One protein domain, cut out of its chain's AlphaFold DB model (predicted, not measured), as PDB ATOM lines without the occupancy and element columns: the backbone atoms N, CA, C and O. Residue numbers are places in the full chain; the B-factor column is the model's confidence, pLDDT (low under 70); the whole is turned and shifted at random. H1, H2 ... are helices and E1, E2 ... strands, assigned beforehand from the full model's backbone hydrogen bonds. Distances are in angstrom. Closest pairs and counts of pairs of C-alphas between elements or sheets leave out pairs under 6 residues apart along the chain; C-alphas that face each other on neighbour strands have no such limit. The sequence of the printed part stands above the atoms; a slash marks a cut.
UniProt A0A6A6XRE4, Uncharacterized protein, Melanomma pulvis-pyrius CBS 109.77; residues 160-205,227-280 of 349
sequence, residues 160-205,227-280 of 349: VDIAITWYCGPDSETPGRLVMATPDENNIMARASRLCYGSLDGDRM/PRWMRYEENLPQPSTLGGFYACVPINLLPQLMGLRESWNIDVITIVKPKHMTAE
ATOM      1  N   VAL A 160      48.798  -5.631 -10.516       95.62
ATOM      2  CA  VAL A 160      50.155  -5.109 -10.671       95.62
ATOM      3  C   VAL A 160      50.343  -3.907  -9.754       95.62
ATOM      4  O   VAL A 160      49.473  -3.041  -9.672       95.62
ATOM      5  N   ASP A 161      51.485  -3.860  -9.073       94.50
ATOM      6  CA  ASP A 161      51.840  -2.773  -8.164       94.50
ATOM      7  C   ASP A 161      52.550  -1.657  -8.938       94.50
ATOM      8  O   ASP A 161      53.552  -1.891  -9.632       94.50
ATOM      9  N   ILE A 162      52.004  -0.446  -8.858       93.75
ATOM     10  CA  ILE A 162      52.443   0.715  -9.622       93.75
ATOM     11  C   ILE A 162      52.577   1.964  -8.749       93.75
ATOM     12  O   ILE A 162      51.831   2.174  -7.797       93.75
ATOM     13  N   ALA A 163      53.493   2.844  -9.146       90.50
ATOM     14  CA  ALA A 163      53.518   4.243  -8.746       90.50
ATOM     15  C   ALA A 163      53.012   5.087  -9.914       90.50
ATOM     16  O   ALA A 163      53.517   4.970 -11.031       90.50
ATOM     17  N   ILE A 164      52.044   5.954  -9.641       88.12
ATOM     18  CA  ILE A 164      51.613   7.010 -10.554       88.12
ATOM     19  C   ILE A 164      52.152   8.320  -9.998       88.12
ATOM     20  O   ILE A 164      51.780   8.707  -8.895       88.12
ATOM     21  N   THR A 165      53.015   9.000 -10.744       85.31
ATOM     22  CA  THR A 165      53.536  10.332 -10.408       85.31
ATOM     23  C   THR A 165      53.010  11.348 -11.410       85.31
ATOM     24  O   THR A 165      52.888  11.045 -12.590       85.31
ATOM     25  N   TRP A 166      52.702  12.568 -10.986       79.00
ATOM     26  CA  TRP A 166      52.436  13.688 -11.889       79.00
ATOM     27  C   TRP A 166      53.465  14.791 -11.681       79.00
ATOM     28  O   TRP A 166      53.843  15.130 -10.556       79.00
ATOM     29  N   TYR A 167      53.906  15.379 -12.792       67.00
ATOM     30  CA  TYR A 167      54.888  16.456 -12.798       67.00
ATOM     31  C   TYR A 167      54.189  17.796 -13.001       67.00
ATOM     32  O   TYR A 167      54.033  18.268 -14.124       67.00
ATOM     33  N   CYS A 168      53.764  18.440 -11.917       55.75
ATOM     34  CA  CYS A 168      53.205  19.791 -11.986       55.75
ATOM     35  C   CYS A 168      54.168  20.787 -11.327       55.75
ATOM     36  O   CYS A 168      53.964  21.216 -10.193       55.75
ATOM     37  N   GLY A 169      55.269  21.096 -12.017       50.34
ATOM     38  CA  GLY A 169      56.252  22.093 -11.583       50.34
ATOM     39  C   GLY A 169      56.087  23.440 -12.307       50.34
ATOM     40  O   GLY A 169      55.623  23.452 -13.448       50.34
ATOM     41  N   PRO A 170      56.504  24.567 -11.696       48.97
ATOM     42  CA  PRO A 170      56.509  25.888 -12.340       48.97
ATOM     43  C   PRO A 170      57.474  25.981 -13.536       48.97
ATOM     44  O   PRO A 170      57.231  26.778 -14.438       48.97
ATOM     45  N   ASP A 171      58.512  25.136 -13.565       45.97
ATOM     46  CA  ASP A 171      59.503  25.028 -14.650       45.97
ATOM     47  C   ASP A 171      59.152  23.944 -15.687       45.97
ATOM     48  O   ASP A 171      59.944  23.642 -16.578       45.97
ATOM     49  N   SER A 172      57.966  23.333 -15.583       49.03
ATOM     50  CA  SER A 172      57.431  22.508 -16.665       49.03
ATOM     51  C   SER A 172      57.240  23.406 -17.888       49.03
ATOM     52  O   SER A 172      56.343  24.247 -17.902       49.03
ATOM     53  N   GLU A 173      58.051  23.222 -18.935       46.09
ATOM     54  CA  GLU A 173      57.942  23.946 -20.218       46.09
ATOM     55  C   GLU A 173      56.555  23.825 -20.881       46.09
ATOM     56  O   GLU A 173      56.267  24.499 -21.869       46.09
ATOM     57  N   THR A 174      55.668  22.992 -20.334       45.03
ATOM     58  CA  THR A 174      54.234  23.002 -20.621       45.03
ATOM     59  C   THR A 174      53.483  23.811 -19.556       45.03
ATOM     60  O   THR A 174      52.999  23.248 -18.570       45.03
ATOM     61  N   PRO A 175      53.340  25.141 -19.730       39.94
ATOM     62  CA  PRO A 175      52.517  25.950 -18.850       39.94
ATOM     63  C   PRO A 175      51.061  25.505 -18.981       39.94
ATOM     64  O   PRO A 175      50.491  25.534 -20.070       39.94
ATOM     65  N   GLY A 176      50.457  25.119 -17.857       47.06
ATOM     66  CA  GLY A 176      49.010  25.178 -17.664       47.06
ATOM     67  C   GLY A 176      48.174  24.531 -18.764       47.06
ATOM     68  O   GLY A 176      47.139  25.088 -19.138       47.06
ATOM     69  N   ARG A 177      48.573  23.358 -19.276       46.78
ATOM     70  CA  ARG A 177      47.611  22.537 -20.007       46.78
ATOM     71  C   ARG A 177      46.612  22.066 -18.962       46.78
ATOM     72  O   ARG A 177      46.861  21.105 -18.244       46.78
ATOM     73  N   LEU A 178      45.523  22.824 -18.816       49.56
ATOM     74  CA  LEU A 178      44.340  22.378 -18.104       49.56
ATOM     75  C   LEU A 178      44.027  21.020 -18.727       49.56
ATOM     76  O   LEU A 178      43.681  20.959 -19.909       49.56
ATOM     77  N   VAL A 179      44.300  19.945 -17.989       54.34
ATOM     78  CA  VAL A 179      44.032  18.592 -18.456       54.34
ATOM     79  C   VAL A 179      42.519  18.532 -18.575       54.34
ATOM     80  O   VAL A 179      41.805  18.363 -17.589       54.34
ATOM     81  N   MET A 180      42.009  18.780 -19.781       57.28
ATOM     82  CA  MET A 180      40.613  18.551 -20.120       57.28
ATOM     83  C   MET A 180      40.463  17.048 -20.291       57.28
ATOM     84  O   MET A 180      40.325  16.549 -21.405       57.28
ATOM     85  N   ALA A 181      40.591  16.341 -19.170       66.69
ATOM     86  CA  ALA A 181      40.444  14.910 -19.116       66.69
ATOM     87  C   ALA A 181      39.067  14.548 -19.650       66.69
ATOM     88  O   ALA A 181      38.049  15.105 -19.212       66.69
ATOM     89  N   THR A 182      39.026  13.609 -20.587       81.38
ATOM     90  CA  THR A 182      37.735  13.076 -21.010       81.38
ATOM     91  C   THR A 182      37.072  12.360 -19.822       81.38
ATOM     92  O   THR A 182      37.757  11.917 -18.891       81.38
ATOM     93  N   PRO A 183      35.734  12.232 -19.796       81.50
ATOM     94  CA  PRO A 183      35.057  11.455 -18.758       81.50
ATOM     95  C   PRO A 183      35.620  10.032 -18.605       81.50
ATOM     96  O   PRO A 183      35.729   9.536 -17.486       81.50
ATOM     97  N   ASP A 184      36.045   9.408 -19.705       86.19
ATOM     98  CA  ASP A 184      36.621   8.061 -19.708       86.19
ATOM     99  C   ASP A 184      38.008   8.021 -19.054       86.19
ATOM    100  O   ASP A 184      38.276   7.156 -18.219       86.19
ATOM    101  N   GLU A 185      38.870   8.995 -19.348       85.75
ATOM    102  CA  GLU A 185      40.181   9.126 -18.704       85.75
ATOM    103  C   GLU A 185      40.049   9.380 -17.193       85.75
ATOM    104  O   GLU A 185      40.755   8.765 -16.389       85.75
ATOM    105  N   ASN A 186      39.090  10.226 -16.793       82.06
ATOM    106  CA  ASN A 186      38.774  10.462 -15.382       82.06
ATOM    107  C   ASN A 186      38.333   9.172 -14.685       82.06
ATOM    108  O   ASN A 186      38.754   8.905 -13.560       82.06
ATOM    109  N   ASN A 187      37.519   8.351 -15.353       84.88
ATOM    110  CA  ASN A 187      37.093   7.060 -14.822       84.88
ATOM    111  C   ASN A 187      38.272   6.092 -14.650       84.88
ATOM    112  O   ASN A 187      38.338   5.394 -13.638       84.88
ATOM    113  N   ILE A 188      39.219   6.058 -15.594       88.44
ATOM    114  CA  ILE A 188      40.437   5.235 -15.498       88.44
ATOM    115  C   ILE A 188      41.269   5.654 -14.278       88.44
ATOM    116  O   ILE A 188      41.614   4.805 -13.452       88.44
ATOM    117  N   MET A 189      41.535   6.953 -14.119       86.06
ATOM    118  CA  MET A 189      42.312   7.464 -12.987       86.06
ATOM    119  C   MET A 189      41.596   7.251 -11.649       86.06
ATOM    120  O   MET A 189      42.208   6.805 -10.679       86.06
ATOM    121  N   ALA A 190      40.281   7.484 -11.597       83.00
ATOM    122  CA  ALA A 190      39.480   7.247 -10.400       83.00
ATOM    123  C   ALA A 190      39.492   5.769  -9.983       83.00
ATOM    124  O   ALA A 190      39.532   5.466  -8.790       83.00
ATOM    125  N   ARG A 191      39.487   4.833 -10.942       86.75
ATOM    126  CA  ARG A 191      39.625   3.397 -10.653       86.75
ATOM    127  C   ARG A 191      40.980   3.070 -10.030       86.75
ATOM    128  O   ARG A 191      41.003   2.312  -9.068       86.75
ATOM    129  N   ALA A 192      42.070   3.647 -10.536       87.19
ATOM    130  CA  ALA A 192      43.401   3.455  -9.958       87.19
ATOM    131  C   ALA A 192      43.517   4.079  -8.558       87.19
ATOM    132  O   ALA A 192      43.980   3.424  -7.631       87.19
ATOM    133  N   SER A 193      43.022   5.307  -8.380       83.88
ATOM    134  CA  SER A 193      43.045   6.028  -7.101       83.88
ATOM    135  C   SER A 193      42.248   5.311  -6.003       83.88
ATOM    136  O   SER A 193      42.677   5.265  -4.856       83.88
ATOM    137  N   ARG A 194      41.130   4.650  -6.339       80.44
ATOM    138  CA  ARG A 194      40.374   3.816  -5.379       80.44
ATOM    139  C   ARG A 194      41.151   2.607  -4.856       80.44
ATOM    140  O   ARG A 194      40.757   2.051  -3.837       80.44
ATOM    141  N   LEU A 195      42.198   2.192  -5.563       85.00
ATOM    142  CA  LEU A 195      43.085   1.086  -5.202       85.00
ATOM    143  C   LEU A 195      44.420   1.592  -4.630       85.00
ATOM    144  O   LEU A 195      45.386   0.835  -4.532       85.00
ATOM    145  N   CYS A 196      44.479   2.880  -4.283       83.88
ATOM    146  CA  CYS A 196      45.630   3.497  -3.650       83.88
ATOM    147  C   CYS A 196      45.837   2.945  -2.236       83.88
ATOM    148  O   CYS A 196      44.898   2.895  -1.439       83.88
ATOM    149  N   TYR A 197      47.081   2.588  -1.918       80.56
ATOM    150  CA  TYR A 197      47.494   2.204  -0.565       80.56
ATOM    151  C   TYR A 197      48.437   3.231   0.087       80.56
ATOM    152  O   TYR A 197      48.713   3.155   1.287       80.56
ATOM    153  N   GLY A 198      48.912   4.232  -0.665       77.94
ATOM    154  CA  GLY A 198      49.694   5.335  -0.111       77.94
ATOM    155  C   GLY A 198      49.990   6.446  -1.114       77.94
ATOM    156  O   GLY A 198      50.197   6.187  -2.292       77.94
ATOM    157  N   SER A 199      50.062   7.691  -0.648       76.56
ATOM    158  CA  SER A 199      50.434   8.842  -1.482       76.56
ATOM    159  C   SER A 199      51.963   9.007  -1.555       76.56
ATOM    160  O   SER A 199      52.677   8.728  -0.589       76.56
ATOM    161  N   LEU A 200      52.472   9.478  -2.697       72.75
ATOM    162  CA  LEU A 200      53.896   9.767  -2.925       72.75
ATOM    163  C   LEU A 200      54.348  11.084  -2.260       72.75
ATOM    164  O   LEU A 200      55.526  11.224  -1.932       72.75
ATOM    165  N   ASP A 201      53.416  12.000  -1.972       63.16
ATOM    166  CA  ASP A 201      53.693  13.259  -1.271       63.16
ATOM    167  C   ASP A 201      53.547  13.133   0.244       63.16
ATOM    168  O   ASP A 201      52.467  13.245   0.826       63.16
ATOM    169  N   GLY A 202      54.685  12.946   0.905       45.06
ATOM    170  CA  GLY A 202      54.804  12.997   2.359       45.06
ATOM    171  C   GLY A 202      55.188  14.368   2.918       45.06
ATOM    172  O   GLY A 202      55.523  14.433   4.105       45.06
ATOM    173  N   ASP A 203      55.196  15.451   2.129       42.34
ATOM    174  CA  ASP A 203      55.554  16.756   2.685       42.34
ATOM    175  C   ASP A 203      54.387  17.331   3.497       42.34
ATOM    176  O   ASP A 203      53.317  17.696   3.002       42.34
ATOM    177  N   ARG A 204      54.608  17.392   4.813       37.31
ATOM    178  CA  ARG A 204      53.645  17.788   5.854       37.31
ATOM    179  C   ARG A 204      52.996  19.158   5.618       37.31
ATOM    180  O   ARG A 204      51.986  19.449   6.252       37.31
ATOM    181  N   MET A 205      53.568  19.986   4.741       34.03
ATOM    182  CA  MET A 205      53.033  21.300   4.371       34.03
ATOM    183  C   MET A 205      51.764  21.228   3.507       34.03
ATOM    184  O   MET A 205      51.052  22.227   3.425       34.03
ATOM    185  N   PRO A 227      40.033   0.214   6.016       38.62
ATOM    186  CA  PRO A 227      40.421   0.801   4.728       38.62
ATOM    187  C   PRO A 227      39.429   1.871   4.238       38.62
ATOM    188  O   PRO A 227      39.720   2.629   3.316       38.62
ATOM    189  N   ARG A 228      38.269   2.019   4.894       37.12
ATOM    190  CA  ARG A 228      37.339   3.138   4.685       37.12
ATOM    191  C   ARG A 228      37.936   4.521   4.966       37.12
ATOM    192  O   ARG A 228      37.459   5.479   4.360       37.12
ATOM    193  N   TRP A 229      38.972   4.651   5.801       34.34
ATOM    194  CA  TRP A 229      39.668   5.935   6.014       34.34
ATOM    195  C   TRP A 229      40.682   6.268   4.911       34.34
ATOM    196  O   TRP A 229      41.075   7.424   4.789       34.34
ATOM    197  N   MET A 230      41.034   5.291   4.067       37.62
ATOM    198  CA  MET A 230      41.739   5.502   2.798       37.62
ATOM    199  C   MET A 230      40.780   5.748   1.628       37.62
ATOM    200  O   MET A 230      41.186   5.695   0.473       37.62
ATOM    201  N   ARG A 231      39.518   6.126   1.879       38.97
ATOM    202  CA  ARG A 231      38.755   6.888   0.879       38.97
ATOM    203  C   ARG A 231      39.285   8.320   0.824       38.97
ATOM    204  O   ARG A 231      38.550   9.284   1.026       38.97
ATOM    205  N   TYR A 232      40.579   8.461   0.558       42.81
ATOM    206  CA  TYR A 232      41.058   9.639  -0.122       42.81
ATOM    207  C   TYR A 232      40.434   9.545  -1.512       42.81
ATOM    208  O   TYR A 232      40.977   8.925  -2.417       42.81
ATOM    209  N   GLU A 233      39.256  10.145  -1.685       42.09
ATOM    210  CA  GLU A 233      38.982  10.797  -2.957       42.09
ATOM    211  C   GLU A 233      40.087  11.855  -3.081       42.09
ATOM    212  O   GLU A 233      39.982  12.995  -2.608       42.09
ATOM    213  N   GLU A 234      41.253  11.418  -3.565       47.59
ATOM    214  CA  GLU A 234      42.266  12.333  -4.032       47.59
ATOM    215  C   GLU A 234      41.541  13.159  -5.084       47.59
ATOM    216  O   GLU A 234      40.946  12.640  -6.032       47.59
ATOM    217  N   ASN A 235      41.482  14.469  -4.830       48.75
ATOM    218  CA  ASN A 235      41.003  15.365  -5.860       48.75
ATOM    219  C   ASN A 235      41.946  15.101  -7.025       48.75
ATOM    220  O   ASN A 235      43.158  15.116  -6.800       48.75
ATOM    221  N   LEU A 236      41.383  14.811  -8.198       53.09
ATOM    222  CA  LEU A 236      42.131  14.624  -9.436       53.09
ATOM    223  C   LEU A 236      43.332  15.589  -9.480       53.09
ATOM    224  O   LEU A 236      43.168  16.737  -9.043       53.09
ATOM    225  N   PRO A 237      44.507  15.130  -9.952       51.91
ATOM    226  CA  PRO A 237      45.778  15.845  -9.886       51.91
ATOM    227  C   PRO A 237      45.578  17.333 -10.146       51.91
ATOM    228  O   PRO A 237      45.121  17.741 -11.216       51.91
ATOM    229  N   GLN A 238      45.856  18.152  -9.129       51.00
ATOM    230  CA  GLN A 238      45.761  19.591  -9.301       51.00
ATOM    231  C   GLN A 238      46.988  20.063 -10.095       51.00
ATOM    232  O   GLN A 238      48.108  19.733  -9.705       51.00
ATOM    233  N   PRO A 239      46.817  20.863 -11.169       45.31
ATOM    234  CA  PRO A 239      47.893  21.244 -12.097       45.31
ATOM    235  C   PRO A 239      49.063  22.045 -11.500       45.31
ATOM    236  O   PRO A 239      49.937  22.483 -12.242       45.31
ATOM    237  N   SER A 240      49.064  22.312 -10.194       48.81
ATOM    238  CA  SER A 240      50.003  23.201  -9.508       48.81
ATOM    239  C   SER A 240      51.033  22.488  -8.624       48.81
ATOM    240  O   SER A 240      51.841  23.174  -8.003       48.81
ATOM    241  N   THR A 241      50.991  21.157  -8.495       54.00
ATOM    242  CA  THR A 241      51.773  20.428  -7.475       54.00
ATOM    243  C   THR A 241      52.340  19.106  -7.981       54.00
ATOM    244  O   THR A 241      51.571  18.281  -8.464       54.00
ATOM    245  N   LEU A 242      53.651  18.875  -7.832       62.09
ATOM    246  CA  LEU A 242      54.229  17.523  -7.896       62.09
ATOM    247  C   LEU A 242      53.472  16.613  -6.934       62.09
ATOM    248  O   LEU A 242      53.115  17.081  -5.858       62.09
ATOM    249  N   GLY A 243      53.216  15.373  -7.344       73.81
ATOM    250  CA  GLY A 243      52.582  14.390  -6.482       73.81
ATOM    251  C   GLY A 243      52.374  13.042  -7.136       73.81
ATOM    252  O   GLY A 243      52.939  12.753  -8.190       73.81
ATOM    253  N   GLY A 244      51.603  12.188  -6.476       80.69
ATOM    254  CA  GLY A 244      51.359  10.840  -6.950       80.69
ATOM    255  C   GLY A 244      50.821   9.913  -5.878       80.69
ATOM    256  O   GLY A 244      50.677  10.293  -4.713       80.69
ATOM    257  N   PHE A 245      50.597   8.666  -6.262       84.44
ATOM    258  CA  PHE A 245      50.221   7.610  -5.341       84.44
ATOM    259  C   PHE A 245      50.689   6.235  -5.809       84.44
ATOM    260  O   PHE A 245      51.017   6.009  -6.974       84.44
ATOM    261  N   TYR A 246      50.714   5.323  -4.854       86.31
ATOM    262  CA  TYR A 246      50.976   3.910  -5.010       86.31
ATOM    263  C   TYR A 246      49.663   3.141  -5.054       86.31
ATOM    264  O   TYR A 246      48.792   3.384  -4.216       86.31
ATOM    265  N   ALA A 247      49.515   2.213  -5.995       90.38
ATOM    266  CA  ALA A 247      48.300   1.419  -6.132       90.38
ATOM    267  C   ALA A 247      48.579   0.015  -6.673       90.38
ATOM    268  O   ALA A 247      49.422  -0.169  -7.549       90.38
ATOM    269  N   CYS A 248      47.779  -0.950  -6.221       93.31
ATOM    270  CA  CYS A 248      47.702  -2.282  -6.815       93.31
ATOM    271  C   CYS A 248      46.504  -2.317  -7.766       93.31
ATOM    272  O   CYS A 248      45.356  -2.346  -7.326       93.31
ATOM    273  N   VAL A 249      46.749  -2.272  -9.074       94.12
ATOM    274  CA  VAL A 249      45.686  -2.170 -10.087       94.12
ATOM    275  C   VAL A 249      45.534  -3.459 -10.888       94.12
ATOM    276  O   VAL A 249      46.518  -4.167 -11.075       94.12
ATOM    277  N   PRO A 250      44.345  -3.767 -11.435       96.94
ATOM    278  CA  PRO A 250      44.187  -4.862 -12.386       96.94
ATOM    279  C   PRO A 250      45.152  -4.747 -13.569       96.94
ATOM    280  O   PRO A 250      45.328  -3.660 -14.126       96.94
ATOM    281  N   ILE A 251      45.735  -5.867 -14.007       95.25
ATOM    282  CA  ILE A 251      46.722  -5.892 -15.106       95.25
ATOM    283  C   ILE A 251      46.163  -5.256 -16.391       95.25
ATOM    284  O   ILE A 251      46.889  -4.595 -17.132       95.25
ATOM    285  N   ASN A 252      44.861  -5.393 -16.650       95.50
ATOM    286  CA  ASN A 252      44.197  -4.789 -17.809       95.50
ATOM    287  C   ASN A 252      44.003  -3.261 -17.702       95.50
ATOM    288  O   ASN A 252      43.748  -2.610 -18.721       95.50
ATOM    289  N   LEU A 253      44.117  -2.678 -16.504       94.94
ATOM    290  CA  LEU A 253      44.067  -1.233 -16.280       94.94
ATOM    291  C   LEU A 253      45.424  -0.574 -16.567       94.94
ATOM    292  O   LEU A 253      45.459   0.585 -16.973       94.94
ATOM    293  N   LEU A 254      46.534  -1.309 -16.429       95.69
ATOM    294  CA  LEU A 254      47.881  -0.774 -16.636       95.69
ATOM    295  C   LEU A 254      48.088  -0.165 -18.040       95.69
ATOM    296  O   LEU A 254      48.512   0.988 -18.101       95.69
ATOM    297  N   PRO A 255      47.750  -0.827 -19.167       96.12
ATOM    298  CA  PRO A 255      47.889  -0.217 -20.492       96.12
ATOM    299  C   PRO A 255      47.057   1.060 -20.659       96.12
ATOM    300  O   PRO A 255      47.489   1.990 -21.334       96.12
ATOM    301  N   GLN A 256      45.881   1.118 -20.023       94.69
ATOM    302  CA  GLN A 256      45.015   2.299 -20.052       94.69
ATOM    303  C   GLN A 256      45.678   3.462 -19.311       94.69
ATOM    304  O   GLN A 256      45.752   4.558 -19.854       94.69
ATOM    305  N   LEU A 257      46.234   3.207 -18.122       92.94
ATOM    306  CA  LEU A 257      46.981   4.196 -17.339       92.94
ATOM    307  C   LEU A 257      48.247   4.669 -18.058       92.94
ATOM    308  O   LEU A 257      48.522   5.863 -18.082       92.94
ATOM    309  N   MET A 258      48.989   3.761 -18.699       93.19
ATOM    310  CA  MET A 258      50.149   4.131 -19.516       93.19
ATOM    311  C   MET A 258      49.751   5.013 -20.706       93.19
ATOM    312  O   MET A 258      50.496   5.926 -21.058       93.19
ATOM    313  N   GLY A 259      48.568   4.790 -21.286       91.06
ATOM    314  CA  GLY A 259      47.995   5.649 -22.324       91.06
ATOM    315  C   GLY A 259      47.677   7.069 -21.845       91.06
ATOM    316  O   GLY A 259      47.673   7.990 -22.657       91.06
ATOM    317  N   LEU A 260      47.483   7.275 -20.536       87.44
ATOM    318  CA  LEU A 260      47.217   8.599 -19.968       87.44
ATOM    319  C   LEU A 260      48.472   9.469 -19.822       87.44
ATOM    320  O   LEU A 260      48.329  10.673 -19.605       87.44
ATOM    321  N   ARG A 261      49.679   8.897 -19.964       85.75
ATOM    322  CA  ARG A 261      50.975   9.567 -19.742       85.75
ATOM    323  C   ARG A 261      51.064  10.947 -20.393       85.75
ATOM    324  O   ARG A 261      51.382  11.921 -19.718       85.75
ATOM    325  N   GLU A 262      50.742  11.041 -21.680       79.25
ATOM    326  CA  GLU A 262      50.840  12.298 -22.436       79.25
ATOM    327  C   GLU A 262      49.698  13.272 -22.120       79.25
ATOM    328  O   GLU A 262      49.913  14.476 -21.991       79.25
ATOM    329  N   SER A 263      48.472  12.757 -21.989       77.75
ATOM    330  CA  SER A 263      47.271  13.565 -21.742       77.75
ATOM    331  C   SER A 263      47.242  14.176 -20.341       77.75
ATOM    332  O   SER A 263      46.801  15.312 -20.182       77.75
ATOM    333  N   TRP A 264      47.730  13.440 -19.342       76.44
ATOM    334  CA  TRP A 264      47.672  13.811 -17.927       76.44
ATOM    335  C   TRP A 264      49.014  14.278 -17.366       76.44
ATOM    336  O   TRP A 264      49.072  14.686 -16.209       76.44
ATOM    337  N   ASN A 265      50.081  14.232 -18.167       78.81
ATOM    338  CA  ASN A 265      51.446  14.516 -17.725       78.81
ATOM    339  C   ASN A 265      51.843  13.698 -16.479       78.81
ATOM    340  O   ASN A 265      52.411  14.218 -15.510       78.81
ATOM    341  N   ILE A 266      51.485  12.413 -16.507       83.38
ATOM    342  CA  ILE A 266      51.801  11.442 -15.458       83.38
ATOM    343  C   ILE A 266      52.924  10.519 -15.918       83.38
ATOM    344  O   ILE A 266      53.035  10.228 -17.105       83.38
ATOM    345  N   ASP A 267      53.712   9.992 -14.994       87.56
ATOM    346  CA  ASP A 267      54.523   8.804 -15.222       87.56
ATOM    347  C   ASP A 267      53.952   7.635 -14.423       87.56
ATOM    348  O   ASP A 267      53.408   7.799 -13.331       87.56
ATOM    349  N   VAL A 268      54.016   6.449 -15.018       91.00
ATOM    350  CA  VAL A 268      53.479   5.219 -14.434       91.00
ATOM    351  C   VAL A 268      54.617   4.218 -14.381       91.00
ATOM    352  O   VAL A 268      55.056   3.701 -15.410       91.00
ATOM    353  N   ILE A 269      55.102   3.950 -13.174       92.25
ATOM    354  CA  ILE A 269      56.237   3.067 -12.920       92.25
ATOM    355  C   ILE A 269      55.706   1.781 -12.302       92.25
ATOM    356  O   ILE A 269      55.061   1.806 -11.259       92.25
ATOM    357  N   THR A 270      55.997   0.639 -12.920       94.19
ATOM    358  CA  THR A 270      55.731  -0.658 -12.290       94.19
ATOM    359  C   THR A 270      56.748  -0.915 -11.190       94.19
ATOM    360  O   THR A 270      57.948  -0.962 -11.459       94.19
ATOM    361  N   ILE A 271      56.259  -1.114  -9.969       91.75
ATOM    362  CA  ILE A 271      57.087  -1.346  -8.785       91.75
ATOM    363  C   ILE A 271      57.344  -2.836  -8.628       91.75
ATOM    364  O   ILE A 271      58.493  -3.271  -8.599       91.75
ATOM    365  N   VAL A 272      56.267  -3.624  -8.599       93.75
ATOM    366  CA  VAL A 272      56.332  -5.083  -8.526       93.75
ATOM    367  C   VAL A 272      55.493  -5.663  -9.653       93.75
ATOM    368  O   VAL A 272      54.308  -5.367  -9.806       93.75
ATOM    369  N   LYS A 273      56.142  -6.478 -10.487       94.56
ATOM    370  CA  LYS A 273      55.474  -7.208 -11.565       94.56
ATOM    371  C   LYS A 273      54.849  -8.483 -11.000       94.56
ATOM    372  O   LYS A 273      55.538  -9.170 -10.246       94.56
ATOM    373  N   PRO A 274      53.620  -8.840 -11.412       96.38
ATOM    374  CA  PRO A 274      53.034 -10.123 -11.053       96.38
ATOM    375  C   PRO A 274      53.920 -11.250 -11.584       96.38
ATOM    376  O   PRO A 274      54.256 -11.291 -12.774       96.38
ATOM    377  N   LYS A 275      54.329 -12.149 -10.693       97.25
ATOM    378  CA  LYS A 275      55.173 -13.298 -11.011       97.25
ATOM    379  C   LYS A 275      54.823 -14.437 -10.063       97.25
ATOM    380  O   LYS A 275      55.039 -14.308  -8.866       97.25
ATOM    381  N   HIS A 276      54.380 -15.563 -10.615       96.62
ATOM    382  CA  HIS A 276      54.211 -16.769  -9.813       96.62
ATOM    383  C   HIS A 276      55.539 -17.248  -9.231       96.62
ATOM    384  O   HIS A 276      56.566 -17.224  -9.926       96.62
ATOM    385  N   MET A 277      55.504 -17.723  -7.988       95.50
ATOM    386  CA  MET A 277      56.671 -18.357  -7.386       95.50
ATOM    387  C   MET A 277      57.114 -19.560  -8.217       95.50
ATOM    388  O   MET A 277      56.320 -20.392  -8.662       95.50
ATOM    389  N   THR A 278      58.421 -19.679  -8.399       96.94
ATOM    390  CA  THR A 278      59.029 -20.929  -8.851       96.94
ATOM    391  C   THR A 278      58.898 -22.003  -7.769       96.94
ATOM    392  O   THR A 278      58.707 -21.703  -6.592       96.94
ATOM    393  N   ALA A 279      59.050 -23.277  -8.143       95.94
ATOM    394  CA  ALA A 279      59.009 -24.374  -7.174       95.94
ATOM    395  C   ALA A 279      60.082 -24.236  -6.073       95.94
ATOM    396  O   ALA A 279      59.836 -24.615  -4.931       95.94
ATOM    397  N   GLU A 280      61.248 -23.675  -6.408       96.19
ATOM    398  CA  GLU A 280      62.333 -23.408  -5.457       96.19
ATOM    399  C   GLU A 280      61.979 -22.266  -4.495       96.19
ATOM    400  O   GLU A 280      62.126 -22.427  -3.286       96.19
TER     401      GLU A 280
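Overview. This is residues 160 to 205 and 227 to 280 of the 349 residues of an uncharacterized protein of Melanomma pulvis-pyrius CBS 109.77 (UniProt A0A6A6XRE4). A strongly twisted sheet of four strands has helices H1 and H3 over one face, while the short H2 lies off beyond edge strand E2 and residues 273 to 280 run away from the body as a tail. The 100 printed residues, mixed in class, run E1 H1 E2 H2 E3 H3 H4 E4, with sheet order E2 E3 E1 E4, all antiparallel. The whole is compact, with a radius of gyration of the C-alphas of 14.5 A, yet elongated, spanning 52 by 30 by 26 A.

Along the chain. Find C-alpha 160 at (50.155, -5.109, -10.671); E1 runs to residue 166, 19.0 A. Next come H1, residues 183 to 193, 15.1 A, and E2, 196 to 199. After the cut, find H2, 227 to 230, and E3, 243 to 250, 21.8 A, which bends by 52 degrees at 247. H3, 254 to 259, H4, 261 to 264, and E4, 266 to 272, follow; E4 ends at (56.332, -5.083, -8.526).

Arrangement. Look for N 162 and O 247, 2.9 A, between E1 and E3; N 163 and O 269, 2.8 A, between E1 and E4; and N 246 and O 198, 2.8 A, between E2 and E3. Two split strand-helix-strand units, whose same-way strands have another strand between them, are E1, H1, E2 and E3, H3 H4, E4; both crossovers are right-handed. H1 stands up from the sheet; its closest C-alphas to E3 are Ala 192 and Val 249, 6.1 A. On the same face, H3 runs along E1, at 8 degrees on the local plane. H1 and H3 only just touch, with 3 pairs of C-alphas within 8 A, closest Ile 188 and Leu 257, 6.9 A. H4 only grazes the sheet. H2 is only just not on it, with 4 pairs within 10 A. In H1 and H3 every O i to N i+4 pair is within hydrogen-bond range; H2 and H4 are too short for one.

Size, cuts and confidence. Pro 175 and Glu 280 have the C-alphas farthest apart, 52.1 A. Residues 206 to 226 are not printed; C-alphas 205 and 227 are 24.1 A apart. The links E1 to H1 and H2 to E3 are long. Confidence is under 70 at residues 167 to 181, 201 to 205 and 227 to 242.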